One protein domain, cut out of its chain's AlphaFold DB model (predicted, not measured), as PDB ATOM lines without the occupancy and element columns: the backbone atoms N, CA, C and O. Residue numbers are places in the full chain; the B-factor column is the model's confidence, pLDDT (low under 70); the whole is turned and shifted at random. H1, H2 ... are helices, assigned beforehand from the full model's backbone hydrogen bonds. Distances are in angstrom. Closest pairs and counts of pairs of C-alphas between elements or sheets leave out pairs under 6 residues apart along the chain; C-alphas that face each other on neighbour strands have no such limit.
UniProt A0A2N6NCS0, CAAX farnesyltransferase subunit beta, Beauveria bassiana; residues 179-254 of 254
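This is residues 179 to 254 of the 254 residues of the protein "CAAX farnesyltransferase subunit beta" of Beauveria bassiana (UniProt A0A2N6NCS0). Two helices, H1 and H2, run side by side in opposite ways without clearly touching; H4 packs on the first residues of H2 and leads away from the pair toward the last residue, while short H3 lies near the last part of H1. Long links join H1 to H2 and H2 to H3. The printed part has 76 residues with four named helices, H1, H2, H3 and H4 in chain order, and no named strand. The class is all helix, although 36 residues, under half, are in named elements. The whole is compact, with a radius of gyration of the C-alphas of 11.5 A, but elongated in outline, spanning 40 by 25 by 20 A.

H2, the longest helix, holds residues 205 to 217 and measures 18.5 A, starting at C-alpha 205 (43.400, -12.078, -46.422). H1, residues 179 to 188, is 14.6 A long and starts at C-alpha 179 (61.578, 0.824, -55.547). H4, residues 242 to 250, is 13.0 A long and ends at C-alpha 250 (39.004, -15.423, -38.869). H3, residues 229 to 232, measures 5.4 A.

H2 touches H4 with residues 205 to 208 alone; the closest C-alphas, of Val 205 and Ile 246, are 6.6 A apart. These two helices run opposite ways at a shallow tilt of 32 degrees, only just short of steep. H1 and H2 are close but not clearly touching, with the closest C-alphas, of Leu 185 and Ala 211, 7.0 A apart. They run opposite ways at a shallow tilt of 21 degrees. H1 and H3 are also close but not clearly touching, at 6.9 A between their closest C-alphas, of Ser 187 and Pro 229. H1 and H4 are apart, as are H2 and H3, and H3 and H4. In H1, H2 and H4 every O i to N i+4 pair is within hydrogen-bond range; H3 is too short for such a pair.

The C-alphas farthest apart, of Arg 179 and Thr 254, are 40.5 A apart. The printed part has no cut and ends at the chain's last residue. The 16-residue link from H1 to H2 and the 11-residue link from H2 to H3 are long; that from H3 to H4 is short. Mean pLDDT of the printed part is 93.8, with residues 252 to 254 under 70.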
ATOM      1  N   ARG A 179      61.896  -0.487 -56.130       97.88
ATOM      2  CA  ARG A 179      61.578   0.824 -55.547       97.88
ATOM      3  C   ARG A 179      60.136   1.206 -55.848       97.88
ATOM      4  O   ARG A 179      59.439   1.666 -54.946       97.88
ATOM      5  N   ALA A 180      59.695   1.021 -57.090       98.25
ATOM      6  CA  ALA A 180      58.301   1.221 -57.463       98.25
ATOM      7  C   ALA A 180      57.397   0.223 -56.720       98.25
ATOM      8  O   ALA A 180      56.399   0.628 -56.132       98.25
ATOM      9  N   MET A 181      57.805  -1.050 -56.626       98.62
ATOM     10  CA  MET A 181      57.105  -2.082 -55.850       98.62
ATOM     11  C   MET A 181      56.869  -1.660 -54.394       98.62
ATOM     12  O   MET A 181      55.744  -1.741 -53.913       98.62
ATOM     13  N   TRP A 182      57.903  -1.170 -53.700       98.31
ATOM     14  CA  TRP A 182      57.785  -0.692 -52.316       98.31
ATOM     15  C   TRP A 182      56.779   0.460 -52.171       98.31
ATOM     16  O   TRP A 182      55.952   0.455 -51.254       98.31
ATOM     17  N   LYS A 183      56.819   1.437 -53.090       97.38
ATOM     18  CA  LYS A 183      55.869   2.560 -53.089       97.38
ATOM     19  C   LYS A 183      54.434   2.073 -53.275       97.38
ATOM     20  O   LYS A 183      53.550   2.485 -52.530       97.38
ATOM     21  N   TRP A 184      54.221   1.183 -54.238       98.31
ATOM     22  CA  TRP A 184      52.907   0.620 -54.520       98.31
ATOM     23  C   TRP A 184      52.383  -0.227 -53.355       98.31
ATOM     24  O   TRP A 184      51.279   0.023 -52.884       98.31
ATOM     25  N   LEU A 185      53.195  -1.122 -52.786       98.38
ATOM     26  CA  LEU A 185      52.833  -1.881 -51.580       98.38
ATOM     27  C   LEU A 185      52.468  -0.957 -50.408       98.38
ATOM     28  O   LEU A 185      51.502  -1.222 -49.700       98.38
ATOM     29  N   SER A 186      53.190   0.156 -50.239       97.25
ATOM     30  CA  SER A 186      52.844   1.165 -49.230       97.25
ATOM     31  C   SER A 186      51.473   1.794 -49.489       97.25
ATOM     32  O   SER A 186      50.736   2.011 -48.539       97.25
ATOM     33  N   SER A 187      51.099   2.063 -50.745       96.81
ATOM     34  CA  SER A 187      49.768   2.609 -51.061       96.81
ATOM     35  C   SER A 187      48.618   1.627 -50.827       96.81
ATOM     36  O   SER A 187      47.492   2.059 -50.610       96.81
ATOM     37  N   LEU A 188      48.897   0.321 -50.849       97.56
ATOM     38  CA  LEU A 188      47.898  -0.717 -50.597       97.56
ATOM     39  C   LEU A 188      47.688  -0.987 -49.109       97.56
ATOM     40  O   LEU A 188      46.653  -1.537 -48.738       97.56
ATOM     41  N   LYS A 189      48.659  -0.625 -48.267       97.38
ATOM     42  CA  LYS A 189      48.620  -0.850 -46.824       97.38
ATOM     43  C   LYS A 189      47.596   0.086 -46.167       97.38
ATOM     44  O   LYS A 189      47.728   1.310 -46.250       97.38
ATOM     45  N   GLN A 190      46.604  -0.497 -45.495       96.31
ATOM     46  CA  GLN A 190      45.454   0.222 -44.940       96.31
ATOM     47  C   GLN A 190      45.609   0.579 -43.458       96.31
ATOM     48  O   GLN A 190      46.477   0.068 -42.743       96.31
ATOM     49  N   ALA A 191      44.763   1.514 -43.019       95.44
ATOM     50  CA  ALA A 191      44.751   2.084 -41.671       95.44
ATOM     51  C   ALA A 191      44.324   1.099 -40.573       95.44
ATOM     52  O   ALA A 191      44.655   1.309 -39.414       95.44
ATOM     53  N   ASP A 192      43.590   0.048 -40.925       94.25
ATOM     54  CA  ASP A 192      43.147  -1.015 -40.021       94.25
ATOM     55  C   ASP A 192      44.161  -2.170 -39.907       94.25
ATOM     56  O   ASP A 192      43.980  -3.081 -39.092       94.25
ATOM     57  N   GLY A 193      45.229  -2.129 -40.709       95.44
ATOM     58  CA  GLY A 193      46.300  -3.110 -40.727       95.44
ATOM     59  C   GLY A 193      46.270  -4.079 -41.909       95.44
ATOM     60  O   GLY A 193      47.245  -4.819 -42.053       95.44
ATOM     61  N   GLY A 194      45.261  -4.086 -42.778       96.75
ATOM     62  CA  GLY A 194      45.250  -4.988 -43.930       96.75
ATOM     63  C   GLY A 194      45.876  -4.394 -45.191       96.75
ATOM     64  O   GLY A 194      46.630  -3.411 -45.155       96.75
ATOM     65  N   PHE A 195      45.636  -5.066 -46.316       98.25
ATOM     66  CA  PHE A 195      46.138  -4.691 -47.637       98.25
ATOM     67  C   PHE A 195      45.036  -4.827 -48.678       98.25
ATOM     68  O   PHE A 195      44.471  -5.908 -48.852       98.25
ATOM     69  N   GLN A 196      44.821  -3.764 -49.446       98.00
ATOM     70  CA  GLN A 196      43.996  -3.844 -50.647       98.00
ATOM     71  C   GLN A 196      44.680  -4.687 -51.727       98.00
ATOM     72  O   GLN A 196      45.901  -4.638 -51.890       98.00
ATOM     73  N   MET A 197      43.894  -5.421 -52.513       98.44
ATOM     74  CA  MET A 197      44.390  -6.225 -53.636       98.44
ATOM     75  C   MET A 197      44.880  -5.369 -54.810       98.44
ATOM     76  O   MET A 197      45.836  -5.732 -55.497       98.44
ATOM     77  N   VAL A 198      44.252  -4.216 -55.015       98.06
ATOM     78  CA  VAL A 198      44.586  -3.174 -55.994       98.06
ATOM     79  C   VAL A 198      44.196  -1.828 -55.386       98.06
ATOM     80  O   VAL A 198      43.378  -1.784 -54.473       98.06
ATOM     81  N   VAL A 199      44.775  -0.722 -55.853       96.81
ATOM     82  CA  VAL A 199      44.436   0.613 -55.335       96.81
ATOM     83  C   VAL A 199      42.936   0.870 -55.523       96.81
ATOM     84  O   VAL A 199      42.451   0.882 -56.651       96.81
ATOM     85  N   GLY A 200      42.209   1.067 -54.417       96.31
ATOM     86  CA  GLY A 200      40.753   1.257 -54.429       96.31
ATOM     87  C   GLY A 200      39.928  -0.024 -54.619       96.31
ATOM     88  O   GLY A 200      38.714   0.068 -54.791       96.31
ATOM     89  N   GLY A 201      40.572  -1.192 -54.612       97.00
ATOM     90  CA  GLY A 201      39.924  -2.499 -54.698       97.00
ATOM     91  C   GLY A 201      39.518  -3.074 -53.344       97.00
ATOM     92  O   GLY A 201      39.475  -2.379 -52.327       97.00
ATOM     93  N   GLU A 202      39.224  -4.373 -53.351       97.44
ATOM     94  CA  GLU A 202      38.850  -5.123 -52.162       97.44
ATOM     95  C   GLU A 202      40.022  -5.320 -51.201       97.44
ATOM     96  O   GLU A 202      41.194  -5.340 -51.589       97.44
ATOM     97  N   GLU A 203      39.676  -5.525 -49.937       96.88
ATOM     98  CA  GLU A 203      40.601  -5.844 -48.868       96.88
ATOM     99  C   GLU A 203      40.197  -7.179 -48.241       96.88
ATOM    100  O   GLU A 203      39.106  -7.318 -47.690       96.88
ATOM    101  N   ASP A 204      41.071  -8.176 -48.354       96.50
ATOM    102  CA  ASP A 204      40.892  -9.487 -47.740       96.50
ATOM    103  C   ASP A 204      42.241 -10.187 -47.518       96.50
ATOM    104  O   ASP A 204      43.312  -9.688 -47.879       96.50
ATOM    105  N   VAL A 205      42.202 -11.350 -46.865       96.81
ATOM    106  CA  VAL A 205      43.400 -12.078 -46.422       96.81
ATOM    107  C   VAL A 205      44.342 -12.475 -47.566       96.81
ATOM    108  O   VAL A 205      45.537 -12.681 -47.331       96.81
ATOM    109  N   ARG A 206      43.866 -12.519 -48.821       98.12
ATOM    110  CA  ARG A 206      44.729 -12.749 -49.993       98.12
ATOM    111  C   ARG A 206      45.720 -11.601 -50.162       98.12
ATOM    112  O   ARG A 206      46.868 -11.857 -50.530       98.12
ATOM    113  N   GLY A 207      45.303 -10.371 -49.860       98.19
ATOM    114  CA  GLY A 207      46.145  -9.180 -49.931       98.19
ATOM    115  C   GLY A 207      47.284  -9.260 -48.927       98.19
ATOM    116  O   GLY A 207      48.454  -9.150 -49.300       98.19
ATOM    117  N   ALA A 208      46.950  -9.585 -47.677       97.94
ATOM    118  CA  ALA A 208      47.924  -9.815 -46.614       97.94
ATOM    119  C   ALA A 208      48.966 -10.881 -46.999       97.94
ATOM    120  O   ALA A 208      50.172 -10.643 -46.881       97.94
ATOM    121  N   TYR A 209      48.517 -12.033 -47.507       98.56
ATOM    122  CA  TYR A 209      49.404 -13.122 -47.919       98.56
ATOM    123  C   TYR A 209      50.305 -12.724 -49.097       98.56
ATOM    124  O   TYR A 209      51.530 -12.839 -49.011       98.56
ATOM    125  N   CYS A 210      49.719 -12.205 -50.182       98.81
ATOM    126  CA  CYS A 210      50.466 -11.833 -51.382       98.81
ATOM    127  C   CYS A 210      51.514 -10.758 -51.072       98.81
ATOM    128  O   CYS A 210      52.679 -10.921 -51.441       98.81
ATOM    129  N   ALA A 211      51.126  -9.697 -50.355       98.62
ATOM    130  CA  ALA A 211      52.040  -8.632 -49.957       98.62
ATOM    131  C   ALA A 211      53.188  -9.179 -49.100       98.62
ATOM    132  O   ALA A 211      54.348  -8.904 -49.396       98.62
ATOM    133  N   SER A 212      52.890 -10.015 -48.100       98.56
ATOM    134  CA  SER A 212      53.908 -10.585 -47.205       98.56
ATOM    135  C   SER A 212      54.934 -11.440 -47.945       98.56
ATOM    136  O   SER A 212      56.137 -11.316 -47.694       98.56
ATOM    137  N   VAL A 213      54.487 -12.262 -48.900       98.75
ATOM    138  CA  VAL A 213      55.385 -13.076 -49.732       98.75
ATOM    139  C   VAL A 213      56.260 -12.194 -50.624       98.75
ATOM    140  O   VAL A 213      57.474 -12.387 -50.661       98.75
ATOM    141  N   ILE A 214      55.677 -11.197 -51.297       98.81
ATOM    142  CA  ILE A 214      56.421 -10.273 -52.169       98.81
ATOM    143  C   ILE A 214      57.464  -9.490 -51.359       98.81
ATOM    144  O   ILE A 214      58.625  -9.420 -51.764       98.81
ATOM    145  N   ILE A 215      57.068  -8.931 -50.209       98.62
ATOM    146  CA  ILE A 215      57.951  -8.168 -49.316       98.62
ATOM    147  C   ILE A 215      59.144  -9.025 -48.895       98.62
ATOM    148  O   ILE A 215      60.288  -8.576 -48.995       98.62
ATOM    149  N   SER A 216      58.875 -10.265 -48.481       98.31
ATOM    150  CA  SER A 216      59.895 -11.185 -47.977       98.31
ATOM    151  C   SER A 216      60.857 -11.638 -49.076       98.31
ATOM    152  O   SER A 216      62.070 -11.534 -48.905       98.31
ATOM    153  N   LEU A 217      60.344 -12.093 -50.227       98.19
ATOM    154  CA  LEU A 217      61.183 -12.614 -51.314       98.19
ATOM    155  C   LEU A 217      62.040 -11.533 -51.967       98.19
ATOM    156  O   LEU A 217      63.179 -11.790 -52.349       98.19
ATOM    157  N   LEU A 218      61.501 -10.321 -52.099       98.19
ATOM    158  CA  LEU A 218      62.209  -9.215 -52.734       98.19
ATOM    159  C   LEU A 218      63.026  -8.382 -51.743       98.19
ATOM    160  O   LEU A 218      63.632  -7.395 -52.166       98.19
ATOM    161  N   GLY A 219      63.033  -8.722 -50.449       97.69
ATOM    162  CA  GLY A 219      63.691  -7.932 -49.407       97.69
ATOM    163  C   GLY A 219      63.283  -6.459 -49.474       97.69
ATOM    164  O   GLY A 219      64.141  -5.584 -49.617       97.69
ATOM    165  N   ILE A 220      61.977  -6.197 -49.522       98.00
ATOM    166  CA  ILE A 220      61.422  -4.840 -49.556       98.00
ATOM    167  C   ILE A 220      61.613  -4.193 -48.172       98.00
ATOM    168  O   ILE A 220      61.366  -4.866 -47.170       98.00
ATOM    169  N   PRO A 221      62.042  -2.917 -48.088       96.31
ATOM    170  CA  PRO A 221      62.105  -2.196 -46.818       96.31
ATOM    171  C   PRO A 221      60.759  -2.224 -46.094       96.31
ATOM    172  O   PRO A 221      59.711  -2.064 -46.723       96.31
ATOM    173  N   LEU A 222      60.787  -2.441 -44.781       96.00
ATOM    174  CA  LEU A 222      59.558  -2.613 -44.009       96.00
ATOM    175  C   LEU A 222      58.881  -1.285 -43.703       96.00
ATOM    176  O   LEU A 222      57.678  -1.280 -43.475       96.00
ATOM    177  N   GLU A 223      59.618  -0.181 -43.679       95.88
ATOM    178  CA  GLU A 223      59.083   1.151 -43.434       95.88
ATOM    179  C   GLU A 223      58.063   1.517 -44.513       95.88
ATOM    180  O   GLU A 223      58.324   1.380 -45.706       95.88
ATOM    181  N   THR A 224      56.891   1.994 -44.107       90.81
ATOM    182  CA  THR A 224      55.875   2.480 -45.048       90.81
ATOM    183  C   THR A 224      56.226   3.873 -45.550       90.81
ATOM    184  O   THR A 224      56.796   4.684 -44.816       90.81
ATOM    185  N   SER A 225      55.816   4.199 -46.777       90.81
ATOM    186  CA  SER A 225      55.844   5.587 -47.249       90.81
ATOM    187  C   SER A 225      55.017   6.503 -46.337       90.81
ATOM    188  O   SER A 225      53.931   6.117 -45.895       90.81
ATOM    189  N   ALA A 226      55.500   7.727 -46.110       89.12
ATOM    190  CA  ALA A 226      54.797   8.745 -45.327       89.12
ATOM    191  C   ALA A 226      53.428   9.119 -45.927       89.12
ATOM    192  O   ALA A 226      52.522   9.506 -45.198       89.12
ATOM    193  N   ASP A 227      53.272   8.938 -47.240       85.38
ATOM    194  CA  ASP A 227      52.038   9.229 -47.976       85.38
ATOM    195  C   ASP A 227      51.020   8.069 -47.944       85.38
ATOM    196  O   ASP A 227      49.991   8.131 -48.614       85.38
ATOM    197  N   SER A 228      51.305   6.973 -47.225       88.38
ATOM    198  CA  SER A 228      50.394   5.819 -47.158       88.38
ATOM    199  C   SER A 228      49.237   6.028 -46.168       88.38
ATOM    200  O   SER A 228      49.441   6.645 -45.116       88.38
ATOM    201  N   PRO A 229      48.046   5.449 -46.430       87.88
ATOM    202  CA  PRO A 229      46.918   5.487 -45.492       87.88
ATOM    203  C   PRO A 229      47.281   4.950 -44.102       87.88
ATOM    204  O   PRO A 229      46.902   5.517 -43.079       87.88
ATOM    205  N   ALA A 230      48.077   3.884 -44.059       91.88
ATOM    206  CA  ALA A 230      48.532   3.270 -42.820       91.88
ATOM    207  C   ALA A 230      49.482   4.156 -42.008       91.88
ATOM    208  O   ALA A 230      49.367   4.213 -40.782       91.88
ATOM    209  N   PHE A 231      50.375   4.901 -42.665       90.56
ATOM    210  CA  PHE A 231      51.268   5.817 -41.959       90.56
ATOM    211  C   PHE A 231      50.484   6.914 -41.230       90.56
ATOM    212  O   PHE A 231      50.787   7.218 -40.075       90.56
ATOM    213  N   ALA A 232      49.428   7.447 -41.857       87.81
ATOM    214  CA  ALA A 232      48.527   8.413 -41.225       87.81
ATOM    215  C   ALA A 232      47.809   7.838 -39.986       87.81
ATOM    216  O   ALA A 232      47.534   8.576 -39.042       87.81
ATOM    217  N   ALA A 233      47.573   6.523 -39.956       90.56
ATOM    218  CA  ALA A 233      47.009   5.795 -38.818       90.56
ATOM    219  C   ALA A 233      48.053   5.362 -37.763       90.56
ATOM    220  O   ALA A 233      47.719   4.694 -36.789       90.56
ATOM    221  N   GLY A 234      49.326   5.737 -37.930       91.81
ATOM    222  CA  GLY A 234      50.408   5.398 -36.999       91.81
ATOM    223  C   GLY A 234      51.089   4.051 -37.265       91.81
ATOM    224  O   GLY A 234      52.029   3.691 -36.549       91.81
ATOM    225  N   HIS A 235      50.690   3.323 -38.308       92.31
ATOM    226  CA  HIS A 235      51.366   2.111 -38.761       92.31
ATOM    227  C   HIS A 235      52.614   2.475 -39.572       92.31
ATOM    228  O   HIS A 235      52.535   2.827 -40.744       92.31
ATOM    229  N   LYS A 236      53.787   2.393 -38.933       92.31
ATOM    230  CA  LYS A 236      55.071   2.815 -39.528       92.31
ATOM    231  C   LYS A 236      55.736   1.754 -40.404       92.31
ATOM    232  O   LYS A 236      56.745   2.045 -41.046       92.31
ATOM    233  N   THR A 237      55.225   0.524 -40.392       96.44
ATOM    234  CA  THR A 237      55.767  -0.582 -41.184       96.44
ATOM    235  C   THR A 237      54.677  -1.330 -41.940       96.44
ATOM    236  O   THR A 237      53.524  -1.368 -41.511       96.44
ATOM    237  N   LEU A 238      55.049  -1.994 -43.037       96.12
ATOM    238  CA  LEU A 238      54.155  -2.791 -43.882       96.12
ATOM    239  C   LEU A 238      53.500  -3.950 -43.104       96.12
ATOM    240  O   LEU A 238      52.416  -4.405 -43.460       96.12
ATOM    241  N   PHE A 239      54.096  -4.377 -41.988       96.88
ATOM    242  CA  PHE A 239      53.538  -5.407 -41.104       96.88
ATOM    243  C   PHE A 239      52.886  -4.866 -39.826       96.88
ATOM    244  O   PHE A 239      52.278  -5.638 -39.087       96.88
ATOM    245  N   SER A 240      52.942  -3.556 -39.568       96.00
ATOM    246  CA  SER A 240      52.243  -2.950 -38.426       96.00
ATOM    247  C   SER A 240      50.736  -3.219 -38.518       96.00
ATOM    248  O   SER A 240      50.151  -3.053 -39.589       96.00
ATOM    249  N   GLY A 241      50.127  -3.687 -37.426       94.88
ATOM    250  CA  GLY A 241      48.695  -4.017 -37.354       94.88
ATOM    251  C   GLY A 241      48.253  -5.251 -38.157       94.88
ATOM    252  O   GLY A 241      47.109  -5.671 -38.030       94.88
ATOM    253  N   LEU A 242      49.135  -5.870 -38.958       96.06
ATOM    254  CA  LEU A 242      48.733  -6.928 -39.894       96.06
ATOM    255  C   LEU A 242      48.267  -8.205 -39.183       96.06
ATOM    256  O   LEU A 242      47.275  -8.797 -39.588       96.06
ATOM    257  N   GLY A 243      48.961  -8.627 -38.123       95.19
ATOM    258  CA  GLY A 243      48.593  -9.840 -37.380       95.19
ATOM    259  C   GLY A 243      47.238  -9.721 -36.677       95.19
ATOM    260  O   GLY A 243      46.427 -10.638 -36.747       95.19
ATOM    261  N   GLU A 244      46.969  -8.570 -36.058       94.56
ATOM    262  CA  GLU A 244      45.673  -8.275 -35.431       94.56
ATOM    263  C   GLU A 244      44.556  -8.219 -36.474       94.56
ATOM    264  O   GLU A 244      43.483  -8.777 -36.261       94.56
ATOM    265  N   TRP A 245      44.823  -7.587 -37.620       95.31
ATOM    266  CA  TRP A 245      43.883  -7.526 -38.732       95.31
ATOM    267  C   TRP A 245      43.525  -8.922 -39.262       95.31
ATOM    268  O   TRP A 245      42.342  -9.235 -39.369       95.31
ATOM    269  N   ILE A 246      44.518  -9.797 -39.482       95.19
ATOM    270  CA  ILE A 246      44.286 -11.195 -39.893       95.19
ATOM    271  C   ILE A 246      43.428 -11.930 -38.855       95.19
ATOM    272  O   ILE A 246      42.485 -12.624 -39.228       95.19
ATOM    273  N   GLY A 247      43.712 -11.747 -37.561       93.38
ATOM    274  CA  GLY A 247      42.932 -12.370 -36.487       93.38
ATOM    275  C   GLY A 247      41.444 -12.003 -36.532       93.38
ATOM    276  O   GLY A 247      40.594 -12.872 -36.340       93.38
ATOM    277  N   ARG A 248      41.115 -10.747 -36.867       93.00
ATOM    278  CA  ARG A 248      39.721 -10.292 -37.026       93.00
ATOM    279  C   ARG A 248      39.022 -10.878 -38.255       93.00
ATOM    280  O   ARG A 248      37.800 -10.976 -38.255       93.00
ATOM    281  N   CYS A 249      39.762 -11.263 -39.296       89.50
ATOM    282  CA  CYS A 249      39.178 -11.917 -40.471       89.50
ATOM    283  C   CYS A 249      38.711 -13.350 -40.177       89.50
ATOM    284  O   CYS A 249      37.753 -13.809 -40.795       89.50
ATOM    285  N   GLU A 250      39.383 -14.059 -39.266       79.38
ATOM    286  CA  GLU A 250      39.004 -15.423 -38.869       79.38
ATOM    287  C   GLU A 250      37.880 -15.430 -37.828       79.38
ATOM    288  O   GLU A 250      36.977 -16.265 -37.891       79.38
ATOM    289  N   TYR A 251      37.927 -14.478 -36.895       77.62
ATOM    290  CA  TYR A 251      36.965 -14.347 -35.806       77.62
ATOM    291  C   TYR A 251      36.403 -12.923 -35.806       77.62
ATOM    292  O   TYR A 251      36.942 -12.055 -35.115       77.62
ATOM    293  N   PRO A 252      35.333 -12.655 -36.576       69.81
ATOM    294  CA  PRO A 252      34.642 -11.380 -36.482       69.81
ATOM    295  C   PRO A 252      34.163 -11.212 -35.037       69.81
ATOM    296  O   PRO A 252      33.465 -12.093 -34.528       69.81
ATOM    297  N   GLU A 253      34.563 -10.132 -34.358       62.62
ATOM    298  CA  GLU A 253      33.996  -9.801 -33.047       62.62
ATOM    299  C   GLU A 253      32.466  -9.716 -33.200       62.62
ATOM    300  O   GLU A 253      31.963  -8.923 -33.999       62.62
ATOM    301  N   THR A 254      31.751 -10.612 -32.514       52.00
ATOM    302  CA  THR A 254      30.280 -10.704 -32.491       52.00
ATOM    303  C   THR A 254      29.653  -9.601 -31.660       52.00
ATOM    304  O   THR A 254      30.166  -9.386 -30.537       52.00
TER     305      THR A 254